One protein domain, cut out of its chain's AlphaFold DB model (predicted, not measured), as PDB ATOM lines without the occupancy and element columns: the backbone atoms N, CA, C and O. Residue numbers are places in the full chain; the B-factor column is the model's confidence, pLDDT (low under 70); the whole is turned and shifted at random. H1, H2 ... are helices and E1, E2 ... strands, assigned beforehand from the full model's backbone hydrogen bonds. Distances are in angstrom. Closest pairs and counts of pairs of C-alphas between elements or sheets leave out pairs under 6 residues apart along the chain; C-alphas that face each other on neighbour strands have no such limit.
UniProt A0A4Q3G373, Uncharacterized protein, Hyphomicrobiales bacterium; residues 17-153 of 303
ATOM      1  N   ARG A  17     131.809 136.753  92.276       87.88
ATOM      2  CA  ARG A  17     132.217 137.370  93.554       87.88
ATOM      3  C   ARG A  17     131.101 138.197  94.167       87.88
ATOM      4  O   ARG A  17     130.250 138.699  93.437       87.88
ATOM      5  N   LEU A  18     131.115 138.354  95.492       90.06
ATOM      6  CA  LEU A  18     130.147 139.189  96.209       90.06
ATOM      7  C   LEU A  18     130.839 140.257  97.052       90.06
ATOM      8  O   LEU A  18     131.718 139.983  97.863       90.06
ATOM      9  N   ILE A  19     130.375 141.491  96.902       89.88
ATOM     10  CA  ILE A  19     130.847 142.660  97.628       89.88
ATOM     11  C   ILE A  19     129.645 143.317  98.292       89.88
ATOM     12  O   ILE A  19     128.694 143.695  97.622       89.88
ATOM     13  N   ALA A  20     129.684 143.505  99.607       90.69
ATOM     14  CA  ALA A  20     128.635 144.235 100.319       90.69
ATOM     15  C   ALA A  20     129.095 145.615 100.769       90.69
ATOM     16  O   ALA A  20     130.282 145.785 100.969       90.69
ATOM     17  N   PHE A  21     128.174 146.559 100.951       89.88
ATOM     18  CA  PHE A  21     128.373 147.957 101.339       89.88
ATOM     19  C   PHE A  21     127.403 148.311 102.475       89.88
ATOM     20  O   PHE A  21     126.259 147.849 102.472       89.88
ATOM     21  N   GLY A  22     127.815 149.158 103.422       89.62
ATOM     22  CA  GLY A  22     127.008 149.500 104.600       89.62
ATOM     23  C   GLY A  22     126.944 148.357 105.617       89.62
ATOM     24  O   GLY A  22     127.028 147.180 105.271       89.62
ATOM     25  N   ARG A  23     126.797 148.670 106.907       89.50
ATOM     26  CA  ARG A  23     126.866 147.660 107.980       89.50
ATOM     27  C   ARG A  23     125.739 146.623 107.900       89.50
ATOM     28  O   ARG A  23     125.964 145.468 108.257       89.50
ATOM     29  N   THR A  24     124.557 146.970 107.403       90.81
ATOM     30  CA  THR A  24     123.503 145.978 107.154       90.81
ATOM     31  C   THR A  24     123.847 145.070 105.971       90.81
ATOM     32  O   THR A  24     123.653 143.862 106.069       90.81
ATOM     33  N   GLY A  25     124.409 145.613 104.884       90.56
ATOM     34  CA  GLY A  25     124.838 144.820 103.724       90.56
ATOM     35  C   GLY A  25     125.941 143.836 104.093       90.56
ATOM     36  O   GLY A  25     125.868 142.652 103.776       90.56
ATOM     37  N   VAL A  26     126.915 144.318 104.864       88.62
ATOM     38  CA  VAL A  26     127.942 143.507 105.524       88.62
ATOM     39  C   VAL A  26     127.337 142.344 106.288       88.62
ATOM     40  O   VAL A  26     127.747 141.198 106.118       88.62
ATOM     41  N   HIS A  27     126.404 142.653 107.186       89.12
ATOM     42  CA  HIS A  27     125.837 141.655 108.069       89.12
ATOM     43  C   HIS A  27     125.061 140.607 107.275       89.12
ATOM     44  O   HIS A  27     125.199 139.419 107.553       89.12
ATOM     45  N   PHE A  28     124.316 141.034 106.255       89.69
ATOM     46  CA  PHE A  28     123.626 140.141 105.336       89.69
ATOM     47  C   PHE A  28     124.600 139.215 104.614       89.69
ATOM     48  O   PHE A  28     124.422 138.005 104.666       89.69
ATOM     49  N   ALA A  29     125.666 139.756 104.018       88.31
ATOM     50  CA  ALA A  29     126.674 138.956 103.332       88.31
ATOM     51  C   ALA A  29     127.353 137.956 104.277       88.31
ATOM     52  O   ALA A  29     127.466 136.786 103.935       88.31
ATOM     53  N   LYS A  30     127.728 138.359 105.495       85.88
ATOM     54  CA  LYS A  30     128.269 137.426 106.501       85.88
ATOM     55  C   LYS A  30     127.262 136.331 106.855       85.88
ATOM     56  O   LYS A  30     127.593 135.151 106.806       85.88
ATOM     57  N   THR A  31     126.019 136.714 107.136       87.06
ATOM     58  CA  THR A  31     124.944 135.782 107.503       87.06
ATOM     59  C   THR A  31     124.636 134.796 106.380       87.06
ATOM     60  O   THR A  31     124.447 133.616 106.656       87.06
ATOM     61  N   LEU A  32     124.640 135.254 105.126       86.06
ATOM     62  CA  LEU A  32     124.455 134.426 103.933       86.06
ATOM     63  C   LEU A  32     125.436 133.247 103.907       86.06
ATOM     64  O   LEU A  32     125.058 132.142 103.539       86.06
ATOM     65  N   HIS A  33     126.677 133.476 104.338       78.81
ATOM     66  CA  HIS A  33     127.738 132.472 104.323       78.81
ATOM     67  C   HIS A  33     127.752 131.624 105.592       78.81
ATOM     68  O   HIS A  33     127.863 130.406 105.516       78.81
ATOM     69  N   GLU A  34     127.589 132.244 106.761       79.44
ATOM     70  CA  GLU A  34     127.536 131.532 108.044       79.44
ATOM     71  C   GLU A  34     126.321 130.604 108.145       79.44
ATOM     72  O   GLU A  34     126.392 129.550 108.776       79.44
ATOM     73  N   ARG A  35     125.200 130.999 107.533       76.31
ATOM     74  CA  ARG A  35     123.948 130.232 107.507       76.31
ATOM     75  C   ARG A  35     123.694 129.549 106.174       76.31
ATOM     76  O   ARG A  35     122.587 129.051 105.962       76.31
ATOM     77  N   ALA A  36     124.694 129.514 105.295       69.06
ATOM     78  CA  ALA A  36     124.628 128.739 104.073       69.06
ATOM     79  C   ALA A  36     124.280 127.292 104.440       69.06
ATOM     80  O   ALA A  36     125.055 126.580 105.077       69.06
ATOM     81  N   SER A  37     123.077 126.876 104.072       63.31
ATOM     82  CA  SER A  37     122.590 125.516 104.253       63.31
ATOM     83  C   SER A  37     122.226 124.948 102.891       63.31
ATOM     84  O   SER A  37     122.127 125.671 101.897       63.31
ATOM     85  N   GLY A  38     122.090 123.630 102.818       64.69
ATOM     86  CA  GLY A  38     121.745 122.989 101.565       64.69
ATOM     87  C   GLY A  38     122.935 122.559 100.700       64.69
ATOM     88  O   GLY A  38     124.096 122.614 101.108       64.69
ATOM     89  N   PRO A  39     122.635 122.045  99.498       60.69
ATOM     90  CA  PRO A  39     123.572 121.404  98.565       60.69
ATOM     91  C   PRO A  39     124.767 122.248  98.190       60.69
ATOM     92  O   PRO A  39     125.843 121.715  97.942       60.69
ATOM     93  N   LEU A  40     124.570 123.559  98.181       65.00
ATOM     94  CA  LEU A  40     125.549 124.537  97.742       65.00
ATOM     95  C   LEU A  40     126.294 125.177  98.920       65.00
ATOM     96  O   LEU A  40     127.156 126.019  98.701       65.00
ATOM     97  N   ALA A  41     126.015 124.764 100.164       68.62
ATOM     98  CA  ALA A  41     126.625 125.356 101.354       68.62
ATOM     99  C   ALA A  41     128.158 125.274 101.342       68.62
ATOM    100  O   ALA A  41     128.835 126.245 101.669       68.62
ATOM    101  N   HIS A  42     128.709 124.141 100.897       66.06
ATOM    102  CA  HIS A  42     130.157 123.945 100.789       66.06
ATOM    103  C   HIS A  42     130.815 124.897  99.771       66.06
ATOM    104  O   HIS A  42     131.943 125.344  99.953       66.06
ATOM    105  N   MET A  43     130.077 125.295  98.731       63.00
ATOM    106  CA  MET A  43     130.556 126.259  97.737       63.00
ATOM    107  C   MET A  43     130.644 127.673  98.309       63.00
ATOM    108  O   MET A  43     131.428 128.493  97.835       63.00
ATOM    109  N   LEU A  44     129.859 127.954  99.352       68.19
ATOM    110  CA  LEU A  44     129.900 129.209 100.090       68.19
ATOM    111  C   LEU A  44     130.950 129.183 101.216       68.19
ATOM    112  O   LEU A  44     131.489 130.237 101.544       68.19
ATOM    113  N   SER A  45     131.306 128.010 101.756       61.38
ATOM    114  CA  SER A  45     132.297 127.886 102.838       61.38
ATOM    115  C   SER A  45     133.752 128.044 102.394       61.38
ATOM    116  O   SER A  45     134.578 128.493 103.187       61.38
ATOM    117  N   ASP A  46     134.071 127.727 101.136       54.44
ATOM    118  CA  ASP A  46     135.445 127.741 100.600       54.44
ATOM    119  C   ASP A  46     135.910 129.138 100.159       54.44
ATOM    120  O   ASP A  46     136.733 129.299  99.252       54.44
ATOM    121  N   GLN A  47     135.352 130.181 100.769       56.16
ATOM    122  CA  GLN A  47     135.754 131.543 100.467       56.16
ATOM    123  C   GLN A  47     137.114 131.888 101.078       56.16
ATOM    124  O   GLN A  47     137.378 131.589 102.250       56.16
ATOM    125  N   PRO A  48     137.973 132.600 100.327       50.91
ATOM    126  CA  PRO A  48     139.125 133.242 100.924       50.91
ATOM    127  C   PRO A  48     138.648 134.224 101.998       50.91
ATOM    128  O   PRO A  48     137.723 135.001 101.780       50.91
ATOM    129  N   ARG A  49     139.258 134.128 103.185       50.50
ATOM    130  CA  ARG A  49     138.837 134.803 104.425       50.50
ATOM    131  C   ARG A  49     138.294 136.213 104.178       50.50
ATOM    132  O   ARG A  49     139.032 137.068 103.694       50.50
ATOM    133  N   TRP A  50     137.059 136.446 104.620       55.91
ATOM    134  CA  TRP A  50     136.445 137.764 104.750       55.91
ATOM    135  C   TRP A  50     137.428 138.756 105.374       55.91
ATOM    136  O   TRP A  50     137.795 138.619 106.544       55.91
ATOM    137  N   ARG A  51     137.868 139.747 104.597       52.88
ATOM    138  CA  ARG A  51     138.656 140.869 105.111       52.88
ATOM    139  C   ARG A  51     137.804 142.121 105.057       52.88
ATOM    140  O   ARG A  51     137.342 142.520 103.992       52.88
ATOM    141  N   GLU A  52     137.605 142.725 106.221       60.47
ATOM    142  CA  GLU A  52     137.175 144.114 106.295       60.47
ATOM    143  C   GLU A  52     138.371 144.960 105.842       60.47
ATOM    144  O   GLU A  52     139.431 144.887 106.467       60.47
ATOM    145  N   PRO A  53     138.267 145.677 104.717       58.00
ATOM    146  CA  PRO A  53     139.356 146.482 104.219       58.00
ATOM    147  C   PRO A  53     139.609 147.638 105.178       58.00
ATOM    148  O   PRO A  53     138.679 148.337 105.587       58.00
ATOM    149  N   GLU A  54     140.881 147.844 105.505       64.12
ATOM    150  CA  GLU A  54     141.326 149.000 106.283       64.12
ATOM    151  C   GLU A  54     141.100 150.303 105.496       64.12
ATOM    152  O   GLU A  54     140.703 151.310 106.082       64.12
ATOM    153  N   ASP A  55     141.262 150.255 104.162       75.50
ATOM    154  CA  ASP A  55     140.965 151.348 103.230       75.50
ATOM    155  C   ASP A  55     140.013 150.904 102.107       75.50
ATOM    156  O   ASP A  55     140.291 150.032 101.277       75.50
ATOM    157  N   LEU A  56     138.865 151.571 102.076       70.31
ATOM    158  CA  LEU A  56     137.793 151.357 101.127       70.31
ATOM    159  C   LEU A  56     138.154 151.720  99.684       70.31
ATOM    160  O   LEU A  56     137.789 151.017  98.743       70.31
ATOM    161  N   ILE A  57     138.859 152.836  99.524       73.69
ATOM    162  CA  ILE A  57     139.210 153.418  98.231       73.69
ATOM    163  C   ILE A  57     140.245 152.533  97.556       73.69
ATOM    164  O   ILE A  57     140.126 152.218  96.372       73.69
ATOM    165  N   GLU A  58     141.264 152.128  98.312       75.75
ATOM    166  CA  GLU A  58     142.306 151.236  97.811       75.75
ATOM    167  C   GLU A  58     141.711 149.898  97.371       75.75
ATOM    168  O   GLU A  58     142.056 149.379  96.310       75.75
ATOM    169  N   THR A  59     140.755 149.384  98.138       75.44
ATOM    170  CA  THR A  59     140.080 148.119  97.854       75.44
ATOM    171  C   THR A  59     139.328 148.135  96.529       75.44
ATOM    172  O   THR A  59     139.456 147.192  95.754       75.44
ATOM    173  N   VAL A  60     138.579 149.203  96.248       78.06
ATOM    174  CA  VAL A  60     137.857 149.362  94.977       78.06
ATOM    175  C   VAL A  60     138.837 149.578  93.826       78.06
ATOM    176  O   VAL A  60     138.718 148.945  92.785       78.06
ATOM    177  N   ARG A  61     139.863 150.418  94.014       76.69
ATOM    178  CA  ARG A  61     140.854 150.720  92.964       76.69
ATOM    179  C   ARG A  61     141.739 149.536  92.589       76.69
ATOM    180  O   ARG A  61     142.195 149.465  91.453       76.69
ATOM    181  N   SER A  62     142.023 148.659  93.545       80.75
ATOM    182  CA  SER A  62     142.858 147.470  93.356       80.75
ATOM    183  C   SER A  62     142.042 146.189  93.170       80.75
ATOM    184  O   SER A  62     142.616 145.091  93.200       80.75
ATOM    185  N   PHE A  63     140.720 146.320  92.993       83.38
ATOM    186  CA  PHE A  63     139.846 145.181  92.776       83.38
ATOM    187  C   PHE A  63     140.291 144.416  91.531       83.38
ATOM    188  O   PHE A  63     140.530 144.987  90.464       83.38
ATOM    189  N   ASP A  64     140.457 143.113  91.708       85.69
ATOM    190  CA  ASP A  64     140.916 142.233  90.652       85.69
ATOM    191  C   ASP A  64     139.712 141.638  89.926       85.69
ATOM    192  O   ASP A  64     138.961 140.841  90.487       85.69
ATOM    193  N   PHE A  65     139.551 142.062  88.681       87.88
ATOM    194  CA  PHE A  65     138.481 141.644  87.788       87.88
ATOM    195  C   PHE A  65     138.879 140.463  86.894       87.88
ATOM    196  O   PHE A  65     138.080 140.032  86.066       87.88
ATOM    197  N   GLU A  66     140.116 139.969  86.983       88.19
ATOM    198  CA  GLU A  66     140.588 138.920  86.089       88.19
ATOM    199  C   GLU A  66     139.774 137.626  86.262       88.19
ATOM    200  O   GLU A  66     139.628 137.097  87.363       88.19
ATOM    201  N   GLY A  67     139.221 137.123  85.151       84.31
ATOM    202  CA  GLY A  67     138.402 135.908  85.114       84.31
ATOM    203  C   GLY A  67     137.026 136.018  85.780       84.31
ATOM    204  O   GLY A  67     136.341 135.003  85.881       84.31
ATOM    205  N   LEU A  68     136.615 137.212  86.219       88.81
ATOM    206  CA  LEU A  68     135.291 137.456  86.785       88.81
ATOM    207  C   LEU A  68     134.232 137.509  85.674       88.81
ATOM    208  O   LEU A  68     134.440 138.162  84.658       88.81
ATOM    209  N   ALA A  69     133.095 136.849  85.881       90.19
ATOM    210  CA  ALA A  69     131.934 136.878  84.991       90.19
ATOM    211  C   ALA A  69     130.736 137.583  85.646       90.19
ATOM    212  O   ALA A  69     130.073 138.387  84.996       90.19
ATOM    213  N   PHE A  70     130.505 137.338  86.943       92.75
ATOM    214  CA  PHE A  70     129.466 138.009  87.728       92.75
ATOM    215  C   PHE A  70     130.036 138.717  88.957       92.75
ATOM    216  O   PHE A  70     130.787 138.138  89.746       92.75
ATOM    217  N   LEU A  71     129.589 139.948  89.173       93.94
ATOM    218  CA  LEU A  71     129.838 140.733  90.371       93.94
ATOM    219  C   LEU A  71     128.520 141.000  91.101       93.94
ATOM    220  O   LEU A  71     127.675 141.760  90.640       93.94
ATOM    221  N   PHE A  72     128.360 140.414  92.279       94.88
ATOM    222  CA  PHE A  72     127.237 140.704  93.156       94.88
ATOM    223  C   PHE A  72     127.568 141.866  94.082       94.88
ATOM    224  O   PHE A  72     128.598 141.858  94.755       94.88
ATOM    225  N   ILE A  73     126.669 142.841  94.154       94.50
ATOM    226  CA  ILE A  73     126.796 144.010  95.017       94.50
ATOM    227  C   ILE A  73     125.645 144.023  96.017       94.50
ATOM    228  O   ILE A  73     124.500 144.202  95.629       94.50
ATOM    229  N   VAL A  74     125.922 143.884  97.310       94.75
ATOM    230  CA  VAL A  74     124.908 144.029  98.363       94.75
ATOM    231  C   VAL A  74     124.965 145.440  98.927       94.75
ATOM    232  O   VAL A  74     125.963 145.828  99.525       94.75
ATOM    233  N   ILE A  75     123.885 146.201  98.815       93.94
ATOM    234  CA  ILE A  75     123.790 147.543  99.384       93.94
ATOM    235  C   ILE A  75     122.892 147.510 100.615       93.94
ATOM    236  O   ILE A  75     121.687 147.273 100.533       93.94
ATOM    237  N   GLY A  76     123.493 147.744 101.780       92.44
ATOM    238  CA  GLY A  76     122.774 147.893 103.036       92.44
ATOM    239  C   GLY A  76     121.951 149.177 103.077       92.44
ATOM    240  O   GLY A  76     122.371 150.221 102.582       92.44
ATOM    241  N   SER A  77     120.816 149.130 103.772       89.88
ATOM    242  CA  SER A  77     119.964 150.306 104.005       89.88
ATOM    243  C   SER A  77     120.621 151.442 104.814       89.88
ATOM    244  O   SER A  77     120.036 152.516 104.990       89.88
ATOM    245  N   ASP A  78     121.806 151.188 105.370       88.62
ATOM    246  CA  ASP A  78     122.643 152.130 106.104       88.62
ATOM    247  C   ASP A  78     123.952 152.479 105.377       88.62
ATOM    248  O   ASP A  78     124.833 153.085 105.987       88.62
ATOM    249  N   ALA A  79     124.080 152.124 104.092       88.25
ATOM    250  CA  ALA A  79     125.200 152.550 103.261       88.25
ATOM    251  C   ALA A  79     125.224 154.082 103.121       88.25
ATOM    252  O   ALA A  79     124.221 154.726 102.817       88.25
ATOM    253  N   THR A  80     126.392 154.663 103.364       87.44
ATOM    254  CA  THR A  80     126.669 156.093 103.205       87.44
ATOM    255  C   THR A  80     126.831 156.467 101.732       87.44
ATOM    256  O   THR A  80     127.211 155.629 100.917       87.44
ATOM    257  N   ASP A  81     126.654 157.743 101.382       84.44
ATOM    258  CA  ASP A  81     126.872 158.236 100.009       84.44
ATOM    259  C   ASP A  81     128.271 157.911  99.477       84.44
ATOM    260  O   ASP A  81     128.452 157.627  98.296       84.44
ATOM    261  N   PHE A  82     129.269 157.923 100.363       84.38
ATOM    262  CA  PHE A  82     130.631 157.544 100.019       84.38
ATOM    263  C   PHE A  82     130.729 156.065  99.627       84.38
ATOM    264  O   PHE A  82     131.347 155.742  98.617       84.38
ATOM    265  N   GLU A  83     130.092 155.171 100.387       87.62
ATOM    266  CA  GLU A  83     130.017 153.744 100.055       87.62
ATOM    267  C   GLU A  83     129.232 153.510  98.763       87.62
ATOM    268  O   GLU A  83     129.697 152.772  97.903       87.62
ATOM    269  N   VAL A  84     128.093 154.178  98.577       89.75
ATOM    270  CA  VAL A  84     127.320 154.087  97.329       89.75
ATOM    271  C   VAL A  84     128.153 154.584  96.143       89.75
ATOM    272  O   VAL A  84     128.192 153.929  95.109       89.75
ATOM    273  N   GLY A  85     128.900 155.681  96.296       85.38
ATOM    274  CA  GLY A  85     129.825 156.172  95.273       85.38
ATOM    275  C   GLY A  85     130.941 155.173  94.943       85.38
ATOM    276  O   GLY A  85     131.284 154.994  93.778       85.38
ATOM    277  N   GLN A  86     131.469 154.468  95.947       86.81
ATOM    278  CA  GLN A  86     132.406 153.364  95.728       86.81
ATOM    279  C   GLN A  86     131.753 152.188  94.979       86.81
ATOM    280  O   GLN A  86     132.392 151.603  94.109       86.81
ATOM    281  N   ALA A  87     130.488 151.862  95.274       90.94
ATOM    282  CA  ALA A  87     129.752 150.804  94.577       90.94
ATOM    283  C   ALA A  87     129.557 151.164  93.109       90.94
ATOM    284  O   ALA A  87     129.835 150.349  92.237       90.94
ATOM    285  N   VAL A  88     129.167 152.412  92.842       91.38
ATOM    286  CA  VAL A  88     129.055 152.958  91.487       91.38
ATOM    287  C   VAL A  88     130.375 152.822  90.736       91.38
ATOM    288  O   VAL A  88     130.387 152.309  89.623       91.38
ATOM    289  N   MET A  89     131.495 153.236  91.339       88.94
ATOM    290  CA  MET A  89     132.812 153.113  90.704       88.94
ATOM    291  C   MET A  89     133.173 151.659  90.389       88.94
ATOM    292  O   MET A  89     133.695 151.379  89.313       88.94
ATOM    293  N   LEU A  90     132.897 150.742  91.315       90.31
ATOM    294  CA  LEU A  90     133.192 149.326  91.147       90.31
ATOM    295  C   LEU A  90     132.341 148.692  90.033       90.31
ATOM    296  O   LEU A  90     132.883 147.996  89.179       90.31
ATOM    297  N   VAL A  91     131.031 148.957  90.019       93.00
ATOM    298  CA  VAL A  91     130.111 148.462  88.981       93.00
ATOM    299  C   VAL A  91     130.467 149.052  87.620       93.00
ATOM    300  O   VAL A  91     130.514 148.322  86.638       93.00
ATOM    301  N   TRP A  92     130.804 150.342  87.557       92.19
ATOM    302  CA  TRP A  92     131.265 150.975  86.323       92.19
ATOM    303  C   TRP A  92     132.494 150.258  85.747       92.19
ATOM    304  O   TRP A  92     132.537 149.940  84.562       92.19
ATOM    305  N   GLN A  93     133.489 149.960  86.587       90.12
ATOM    306  CA  GLN A  93     134.688 149.231  86.165       90.12
ATOM    307  C   GLN A  93     134.392 147.786  85.747       90.12
ATOM    308  O   GLN A  93     135.051 147.272  84.842       90.12
ATOM    309  N   ALA A  94     133.424 147.130  86.395       92.50
ATOM    310  CA  ALA A  94     132.950 145.807  86.001       92.50
ATOM    311  C   ALA A  94     132.327 145.853  84.597       92.50
ATOM    312  O   ALA A  94     132.724 145.088  83.717       92.50
ATOM    313  N   LEU A  95     131.442 146.825  84.360       91.62
ATOM    314  CA  LEU A  95     130.764 147.034  83.083       91.62
ATOM    315  C   LEU A  95     131.751 147.319  81.941       91.62
ATOM    316  O   LEU A  95     131.655 146.708  80.880       91.62
ATOM    317  N   GLU A  96     132.756 148.177  82.162       92.75
ATOM    318  CA  GLU A  96     133.821 148.448  81.177       92.75
ATOM    319  C   GLU A  96     134.596 147.187  80.759       92.75
ATOM    320  O   GLU A  96     135.214 147.154  79.693       92.75
ATOM    321  N   ARG A  97     134.568 146.145  81.594       93.12
ATOM    322  CA  ARG A  97     135.234 144.858  81.371       93.12
ATOM    323  C   ARG A  97     134.277 143.759  80.901       93.12
ATOM    324  O   ARG A  97     134.724 142.627  80.736       93.12
ATOM    325  N   GLY A  98     133.002 144.077  80.669       91.62
ATOM    326  CA  GLY A  98     131.978 143.115  80.252       91.62
ATOM    327  C   GLY A  98     131.553 142.144  81.356       91.62
ATOM    328  O   GLY A  98     131.147 141.026  81.058       91.62
ATOM    329  N   ILE A  99     131.693 142.542  82.621       93.75
ATOM    330  CA  ILE A  99     131.319 141.737  83.787       93.75
ATOM    331  C   ILE A  99     129.900 142.107  84.193       93.75
ATOM    332  O   ILE A  99     129.607 143.286  84.380       93.75
ATOM    333  N   ILE A 100     129.060 141.095  84.392       95.81
ATOM    334  CA  ILE A 100     127.656 141.280  84.747       95.81
ATOM    335  C   ILE A 100     127.537 141.638  86.228       95.81
ATOM    336  O   ILE A 100     127.951 140.870  87.098       95.81
ATOM    337  N   ALA A 101     126.954 142.788  86.533       96.06
ATOM    338  CA  ALA A 101     126.729 143.263  87.886       96.06
ATOM    339  C   ALA A 101     125.281 143.031  88.333       96.06
ATOM    340  O   ALA A 101     124.339 143.514  87.708       96.06
ATOM    341  N   ILE A 102     125.091 142.343  89.462       97.00
ATOM    342  CA  ILE A 102     123.772 142.142  90.075       97.00
ATOM    343  C   ILE A 102     123.728 142.815  91.449       97.00
ATOM    344  O   ILE A 102     124.508 142.485  92.342       97.00
ATOM    345  N   GLY A 103     122.802 143.754  91.630       96.06
ATOM    346  CA  GLY A 103     122.584 144.473  92.881       96.06
ATOM    347  C   GLY A 103     121.548 143.804  93.789       96.06
ATOM    348  O   GLY A 103     120.441 143.493  93.362       96.06
ATOM    349  N   PHE A 104     121.874 143.639  95.066       96.25
ATOM    350  CA  PHE A 104     120.981 143.216  96.142       96.25
ATOM    351  C   PHE A 104     120.761 144.394  97.096       96.25
ATOM    352  O   PHE A 104     121.661 144.772  97.849       96.25
ATOM    353  N   PHE A 105     119.571 144.992  97.072       94.06
ATOM    354  CA  PHE A 105     119.261 146.210  97.821       94.06
ATOM    355  C   PHE A 105     118.424 145.881  99.058       94.06
ATOM    356  O   PHE A 105     117.239 145.551  98.965       94.06
ATOM    357  N   ILE A 106     119.049 145.984 100.233       91.69
ATOM    358  CA  ILE A 106     118.409 145.665 101.510       91.69
ATOM    359  C   ILE A 106     117.597 146.868 101.986       91.69
ATOM    360  O   ILE A 106     118.136 147.968 102.130       91.69
ATOM    361  N   GLN A 107     116.318 146.666 102.296       82.00
ATOM    362  CA  GLN A 107     115.456 147.695 102.878       82.00
ATOM    363  C   GLN A 107     115.521 147.712 104.412       82.00
ATOM    364  O   GLN A 107     115.842 146.721 105.067       82.00
ATOM    365  N   LYS A 108     115.190 148.860 105.020       61.75
ATOM    366  CA  LYS A 108     114.899 148.907 106.462       61.75
ATOM    367  C   LYS A 108     113.548 148.256 106.705       61.75
ATOM    368  O   LYS A 108     112.565 148.703 106.125       61.75
ATOM    369  N   ALA A 109     113.503 147.312 107.646       50.31
ATOM    370  CA  ALA A 109     112.284 146.609 108.040       50.31
ATOM    371  C   ALA A 109     111.105 147.549 108.362       50.31
ATOM    372  O   ALA A 109     109.974 147.185 108.098       50.31
ATOM    373  N   HIS A 110     111.347 148.782 108.819       42.75
ATOM    374  CA  HIS A 110     110.351 149.856 108.871       42.75
ATOM    375  C   HIS A 110     111.053 151.217 108.776       42.75
ATOM    376  O   HIS A 110     111.446 151.798 109.789       42.75
ATOM    377  N   ALA A 111     111.241 151.757 107.571       38.56
ATOM    378  CA  ALA A 111     111.510 153.185 107.440       38.56
ATOM    379  C   ALA A 111     110.167 153.917 107.409       38.56
ATOM    380  O   ALA A 111     109.560 154.060 106.353       38.56
ATOM    381  N   ALA A 112     109.704 154.393 108.569       37.31
ATOM    382  CA  ALA A 112     108.788 155.527 108.579       37.31
ATOM    383  C   ALA A 112     109.406 156.606 107.681       37.31
ATOM    384  O   ALA A 112     110.569 156.971 107.892       37.31
ATOM    385  N   GLU A 113     108.666 157.037 106.659       33.69
ATOM    386  CA  GLU A 113     109.069 158.080 105.719       33.69
ATOM    387  C   GLU A 113     109.682 159.246 106.496       33.69
ATOM    388  O   GLU A 113     108.996 160.010 107.178       33.69
ATOM    389  N   ARG A 114     111.008 159.388 106.435       34.81
ATOM    390  CA  ARG A 114     111.651 160.609 106.908       34.81
ATOM    391  C   ARG A 114     111.461 161.655 105.823       34.81
ATOM    392  O   ARG A 114     112.337 161.860 104.990       34.81
ATOM    393  N   VAL A 115     110.306 162.314 105.856       31.80
ATOM    394  CA  VAL A 115     110.079 163.569 105.141       31.80
ATOM    395  C   VAL A 115     111.000 164.615 105.766       31.80
ATOM    396  O   VAL A 115     110.784 165.083 106.884       31.80
ATOM    397  N   LEU A 116     112.081 164.941 105.062       34.44
ATOM    398  CA  LEU A 116     112.955 166.060 105.391       34.44
ATOM    399  C   LEU A 116     112.399 167.319 104.723       34.44
ATOM    400  O   LEU A 116     112.597 167.540 103.531       34.44
ATOM    401  N   THR A 117     111.726 168.165 105.498       35.62
ATOM    402  CA  THR A 117     111.390 169.527 105.070       35.62
ATOM    403  C   THR A 117     112.591 170.429 105.347       35.62
ATOM    404  O   THR A 117     112.944 170.648 106.506       35.62
ATOM    405  N   LEU A 118     113.228 170.958 104.299       38.88
ATOM    406  CA  LEU A 118     114.353 171.891 104.413       38.88
ATOM    407  C   LEU A 118     114.010 173.248 103.790       38.88
ATOM    408  O   LEU A 118     113.662 173.366 102.618       38.88
ATOM    409  N   THR A 119     114.116 174.282 104.621       42.91
ATOM    410  CA  THR A 119     113.878 175.693 104.317       42.91
ATOM    411  C   THR A 119     115.027 176.312 103.518       42.91
ATOM    412  O   THR A 119     116.100 176.545 104.067       42.91
ATOM    413  N   GLY A 120     114.752 176.669 102.259       49.12
ATOM    414  CA  GLY A 120     115.329 177.849 101.601       49.12
ATOM    415  C   GLY A 120     116.777 177.761 101.104       49.12
ATOM    416  O   GLY A 120     117.646 178.449 101.623       49.12
ATOM    417  N   SER A 121     116.976 177.013 100.014       38.88
ATOM    418  CA  SER A 121     117.960 177.278  98.940       38.88
ATOM    419  C   SER A 121     119.465 177.026  99.192       38.88
ATOM    420  O   SER A 121     120.248 177.956  99.366       38.88
ATOM    421  N   GLN A 122     119.887 175.772  98.985       30.55
ATOM    422  CA  GLN A 122     121.187 175.361  98.415       30.55
ATOM    423  C   GLN A 122     120.928 174.222  97.407       30.55
ATOM    424  O   GLN A 122     120.020 173.420  97.617       30.55
ATOM    425  N   TRP A 123     121.669 174.168  96.292       33.62
ATOM    426  CA  TRP A 123     121.499 173.125  95.266       33.62
ATOM    427  C   TRP A 123     121.864 171.739  95.838       33.62
ATOM    428  O   TRP A 123     122.967 171.595  96.369       33.62
ATOM    429  N   PRO A 124     120.978 170.727  95.768       37.47
ATOM    430  CA  PRO A 124     121.080 169.573  96.648       37.47
ATOM    431  C   PRO A 124     121.797 168.400  95.962       37.47
ATOM    432  O   PRO A 124     121.273 167.791  95.033       37.47
ATOM    433  N   TRP A 125     122.979 168.032  96.454       39.50
ATOM    434  CA  TRP A 125     123.473 166.660  96.302       39.50
ATOM    435  C   TRP A 125     122.584 165.771  97.181       39.50
ATOM    436  O   TRP A 125     122.684 165.817  98.405       39.50
ATOM    437  N   GLN A 126     121.633 165.058  96.573       54.19
ATOM    438  CA  GLN A 126     120.687 164.204  97.293       54.19
ATOM    439  C   GLN A 126     121.176 162.745  97.269       54.19
ATOM    440  O   GLN A 126     121.370 162.215  96.176       54.19
ATOM    441  N   PRO A 127     121.296 162.067  98.428       55.72
ATOM    442  CA  PRO A 127     121.621 160.635  98.536       55.72
ATOM    443  C   PRO A 127     120.818 159.724  97.591       55.72
ATOM    444  O   PRO A 127     121.326 158.732  97.073       55.72
ATOM    445  N   ALA A 128     119.565 160.097  97.312       64.62
ATOM    446  CA  ALA A 128     118.680 159.381  96.399       64.62
ATOM    447  C   ALA A 128     119.210 159.314  94.953       64.62
ATOM    448  O   ALA A 128     118.971 158.329  94.265       64.62
ATOM    449  N   VAL A 129     119.960 160.323  94.492       75.62
ATOM    450  CA  VAL A 129     120.441 160.392  93.103       75.62
ATOM    451  C   VAL A 129     121.529 159.353  92.837       75.62
ATOM    452  O   VAL A 129     121.470 158.665  91.825       75.62
ATOM    453  N   LEU A 130     122.497 159.201  93.748       81.75
ATOM    454  CA  LEU A 130     123.568 158.207  93.591       81.75
ATOM    455  C   LEU A 130     123.045 156.776  93.712       81.75
ATOM    456  O   LEU A 130     123.501 155.902  92.980       81.75
ATOM    457  N   MET A 131     122.082 156.540  94.607       86.06
ATOM    458  CA  MET A 131     121.450 155.227  94.727       86.06
ATOM    459  C   MET A 131     120.679 154.862  93.457       86.06
ATOM    460  O   MET A 131     120.842 153.757  92.949       86.06
ATOM    461  N   ASN A 132     119.886 155.794  92.922       86.06
ATOM    462  CA  ASN A 132     119.176 155.578  91.665       86.06
ATOM    463  C   ASN A 132     120.166 155.308  90.531       86.06
ATOM    464  O   ASN A 132     120.011 154.323  89.826       86.06
ATOM    465  N   PHE A 133     121.235 156.102  90.427       86.62
ATOM    466  CA  PHE A 133     122.273 155.871  89.426       86.62
ATOM    467  C   PHE A 133     122.900 154.475  89.544       86.62
ATOM    468  O   PHE A 133     123.061 153.795  88.540       86.62
ATOM    469  N   LEU A 134     123.204 154.011  90.760       91.12
ATOM    470  CA  LEU A 134     123.696 152.649  90.982       91.12
ATOM    471  C   LEU A 134     122.682 151.584  90.541       91.12
ATOM    472  O   LEU A 134     123.067 150.605  89.912       91.12
ATOM    473  N   MET A 135     121.402 151.765  90.876       90.75
ATOM    474  CA  MET A 135     120.333 150.839  90.487       90.75
ATOM    475  C   MET A 135     120.127 150.768  88.972       90.75
ATOM    476  O   MET A 135     119.726 149.720  88.479       90.75
ATOM    477  N   GLU A 136     120.377 151.861  88.253       89.81
ATOM    478  CA  GLU A 136     120.332 151.906  86.787       89.81
ATOM    479  C   GLU A 136     121.604 151.341  86.140       89.81
ATOM    480  O   GLU A 136     121.568 150.920  84.987       89.81
ATOM    481  N   LEU A 137     122.723 151.353  86.869       92.44
ATOM    482  CA  LEU A 137     124.024 150.910  86.374       92.44
ATOM    483  C   LEU A 137     124.217 149.388  86.465       92.44
ATOM    484  O   LEU A 137     125.012 148.842  85.707       92.44
ATOM    485  N   VAL A 138     123.543 148.707  87.396       95.31
ATOM    486  CA  VAL A 138     123.603 147.239  87.507       95.31
ATOM    487  C   VAL A 138     122.779 146.565  86.407       95.31
ATOM    488  O   VAL A 138     121.692 147.021  86.061       95.31
ATOM    489  N   ASP A 139     123.263 145.434  85.900       95.88
ATOM    490  CA  ASP A 139     122.574 144.660  84.866       95.88
ATOM    491  C   ASP A 139     121.315 143.971  85.412       95.88
ATOM    492  O   ASP A 139     120.336 143.800  84.691       95.88
ATOM    493  N   GLY A 140     121.303 143.600  86.693       95.19
ATOM    494  CA  GLY A 140     120.121 143.067  87.370       95.19
ATOM    495  C   GLY A 140     120.003 143.585  88.796       95.19
ATOM    496  O   GLY A 140     121.011 143.803  89.467       95.19
ATOM    497  N   ARG A 141     118.779 143.762  89.302       94.88
ATOM    498  CA  ARG A 141     118.556 144.181  90.696       94.88
ATOM    499  C   ARG A 141     117.501 143.363  91.416       94.88
ATOM    500  O   ARG A 141     116.445 143.088  90.858       94.88
ATOM    501  N   VAL A 142     117.766 143.046  92.678       94.12
ATOM    502  CA  VAL A 142     116.793 142.517  93.635       94.12
ATOM    503  C   VAL A 142     116.540 143.589  94.679       94.12
ATOM    504  O   VAL A 142     117.448 143.978  95.419       94.12
ATOM    505  N   ASP A 143     115.303 144.061  94.736       90.12
ATOM    506  CA  ASP A 143     114.886 145.089  95.680       90.12
ATOM    507  C   ASP A 143     114.168 144.469  96.877       90.12
ATOM    508  O   ASP A 143     113.536 143.422  96.763       90.12
ATOM    509  N   GLY A 144     114.173 145.175  98.007       82.25
ATOM    510  CA  GLY A 144     113.268 144.852  99.112       82.25
ATOM    511  C   GLY A 144     113.719 143.695  99.990       82.25
ATOM    512  O   GLY A 144     112.926 143.226 100.800       82.25
ATOM    513  N   LEU A 145     114.979 143.272  99.877       85.94
ATOM    514  CA  LEU A 145     115.514 142.225 100.738       85.94
ATOM    515  C   LEU A 145     115.516 142.700 102.192       85.94
ATOM    516  O   LEU A 145     115.899 143.832 102.499       85.94
ATOM    517  N   SER A 146     115.126 141.818 103.098       86.00
ATOM    518  CA  SER A 146     115.247 142.013 104.534       86.00
ATOM    519  C   SER A 146     116.460 141.256 105.049       86.00
ATOM    520  O   SER A 146     116.604 140.053 104.836       86.00
ATOM    521  N   SER A 147     117.315 141.939 105.815       81.50
ATOM    522  CA  SER A 147     118.454 141.281 106.463       81.50
ATOM    523  C   SER A 147     118.058 140.250 107.518       81.50
ATOM    524  O   SER A 147     118.896 139.465 107.953       81.50
ATOM    525  N   GLU A 148     116.797 140.270 107.948       84.19
ATOM    526  CA  GLU A 148     116.251 139.378 108.968       84.19
ATOM    527  C   GLU A 148     115.412 138.242 108.360       84.19
ATOM    528  O   GLU A 148     115.093 137.280 109.060       84.19
ATOM    529  N   SER A 149     115.071 138.321 107.066       86.69
ATOM    530  CA  SER A 149     114.290 137.292 106.375       86.69
ATOM    531  C   SER A 149     115.168 136.084 106.062       86.69
ATOM    532  O   SER A 149     116.106 136.155 105.265       86.69
ATOM    533  N   SER A 150     114.848 134.940 106.673       84.88
ATOM    534  CA  SER A 150     115.489 133.667 106.333       84.88
ATOM    535  C   SER A 150     115.188 133.240 104.899       84.88
ATOM    536  O   SER A 150     116.054 132.646 104.269       84.88
ATOM    537  N   HIS A 151     114.002 133.570 104.380       86.38
ATOM    538  CA  HIS A 151     113.612 133.256 103.004       86.38
ATOM    539  C   HIS A 151     114.465 134.017 101.985       86.38
ATOM    540  O   HIS A 151     114.942 133.425 101.023       86.38
ATOM    541  N   ASP A 152     114.720 135.304 102.230       89.06
ATOM    542  CA  ASP A 152     115.516 136.153 101.336       89.06
ATOM    543  C   ASP A 152     116.974 135.694 101.312       89.06
ATOM    544  O   ASP A 152     117.587 135.563 100.251       89.06
ATOM    545  N   LEU A 153     117.524 135.406 102.495       88.12
ATOM    546  CA  LEU A 153     118.863 134.841 102.641       88.12
ATOM    547  C   LEU A 153     118.977 133.489 101.935       88.12
ATOM    548  O   LEU A 153     119.961 133.243 101.241       88.12
TER     549      LEU A 153
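What this domain is: This is residues 17 to 153 of the 303 residues of an uncharacterized protein of Hyphomicrobiales bacterium (UniProt A0A4Q3G373). A parallel sheet of four strands forms the core, with H4 and H5 side by side over one face and H1 over the other, in three layers. H3 packs on H4, H2 and H6 pack on H1, and a long loop sticks out with residues 112 to 124 and makes the longest axis. The printed part has 137 residues, with six named helices and four named strands in the order E1 H1 H2 H3 E2 H4 E3 H5 E4 H6; the sheet runs E1 E2 E3 E4 and the class is mixed. The whole is compact, with a radius of gyration of the C-alphas of 16.1 A, yet elongated, spanning 56 by 34 by 29 A.

How they stand to each other: The sheet joins E1, residues 17 to 21, E2, residues 70 to 75, E3, residues 100 to 106, and E4, residues 140 to 145. Within hydrogen-bond range are N 21 and O 74 at 2.7 A between E1 and E2, N 104 and O 73 at 2.7 A between E2 and E3, and N 103 and O 140 at 2.8 A between E3 and E4. H4, residues 81 to 96, is on the sheet at a height of 9.7 A and runs along the strands, at 12 degrees to E2 on the local plane. H5, residues 127 to 137, is on the same face at a height of 11.0 A. H4 and H5 touch at a shallow tilt of 16 degrees, the same way; their closest C-alphas, those of Val 88 and Leu 134, are 5.4 A apart. H1, residues 22 to 34, is on the opposite face at a height of 8.3 A. E2, H4, E3 and E3, H5, E4 are strand-helix-strand units, two parallel neighbour strands with a helix between, each with a right-handed crossover; E1, H1 H2 H3, E2 is another, with H2, residues 41 to 45, and H3, residues 56 to 61. H3 touches residues 86 to 90 of H4, closest at the C-alphas of Val 60 and Leu 90, 6.0 A. H2 touches residues 33 to 34 of H1, closest at the C-alphas of His 33 and Leu 44, 5.8 A. H6, residues 150 to 153, only grazes the sheet and only just touches H1, with 3 pairs of C-alphas within 8 A, the closest those of Leu 32 and Leu 153 at 5.8 A. In H1 to H5 every O i to N i+4 pair is within hydrogen-bond range; H6 is too short for one.

Where its parts are: E1 begins at C-alpha 17, (132.217, 137.370, 93.554). H4 is 22.3 A long, E3 19.6 A, H1 18.3 A and H5 15.8 A. H6 ends at C-alpha 153, (118.863, 134.841, 102.641).

The domain as a whole: The C-alphas farthest apart, those of Pro 39 and Gly 120, are 57.1 A apart. The printed part has no cut, and the link from E3 to H5, 20 residues, is long. The mean pLDDT of the printed part is 77.3; residues 36 to 54 and 108 to 128 are under 70.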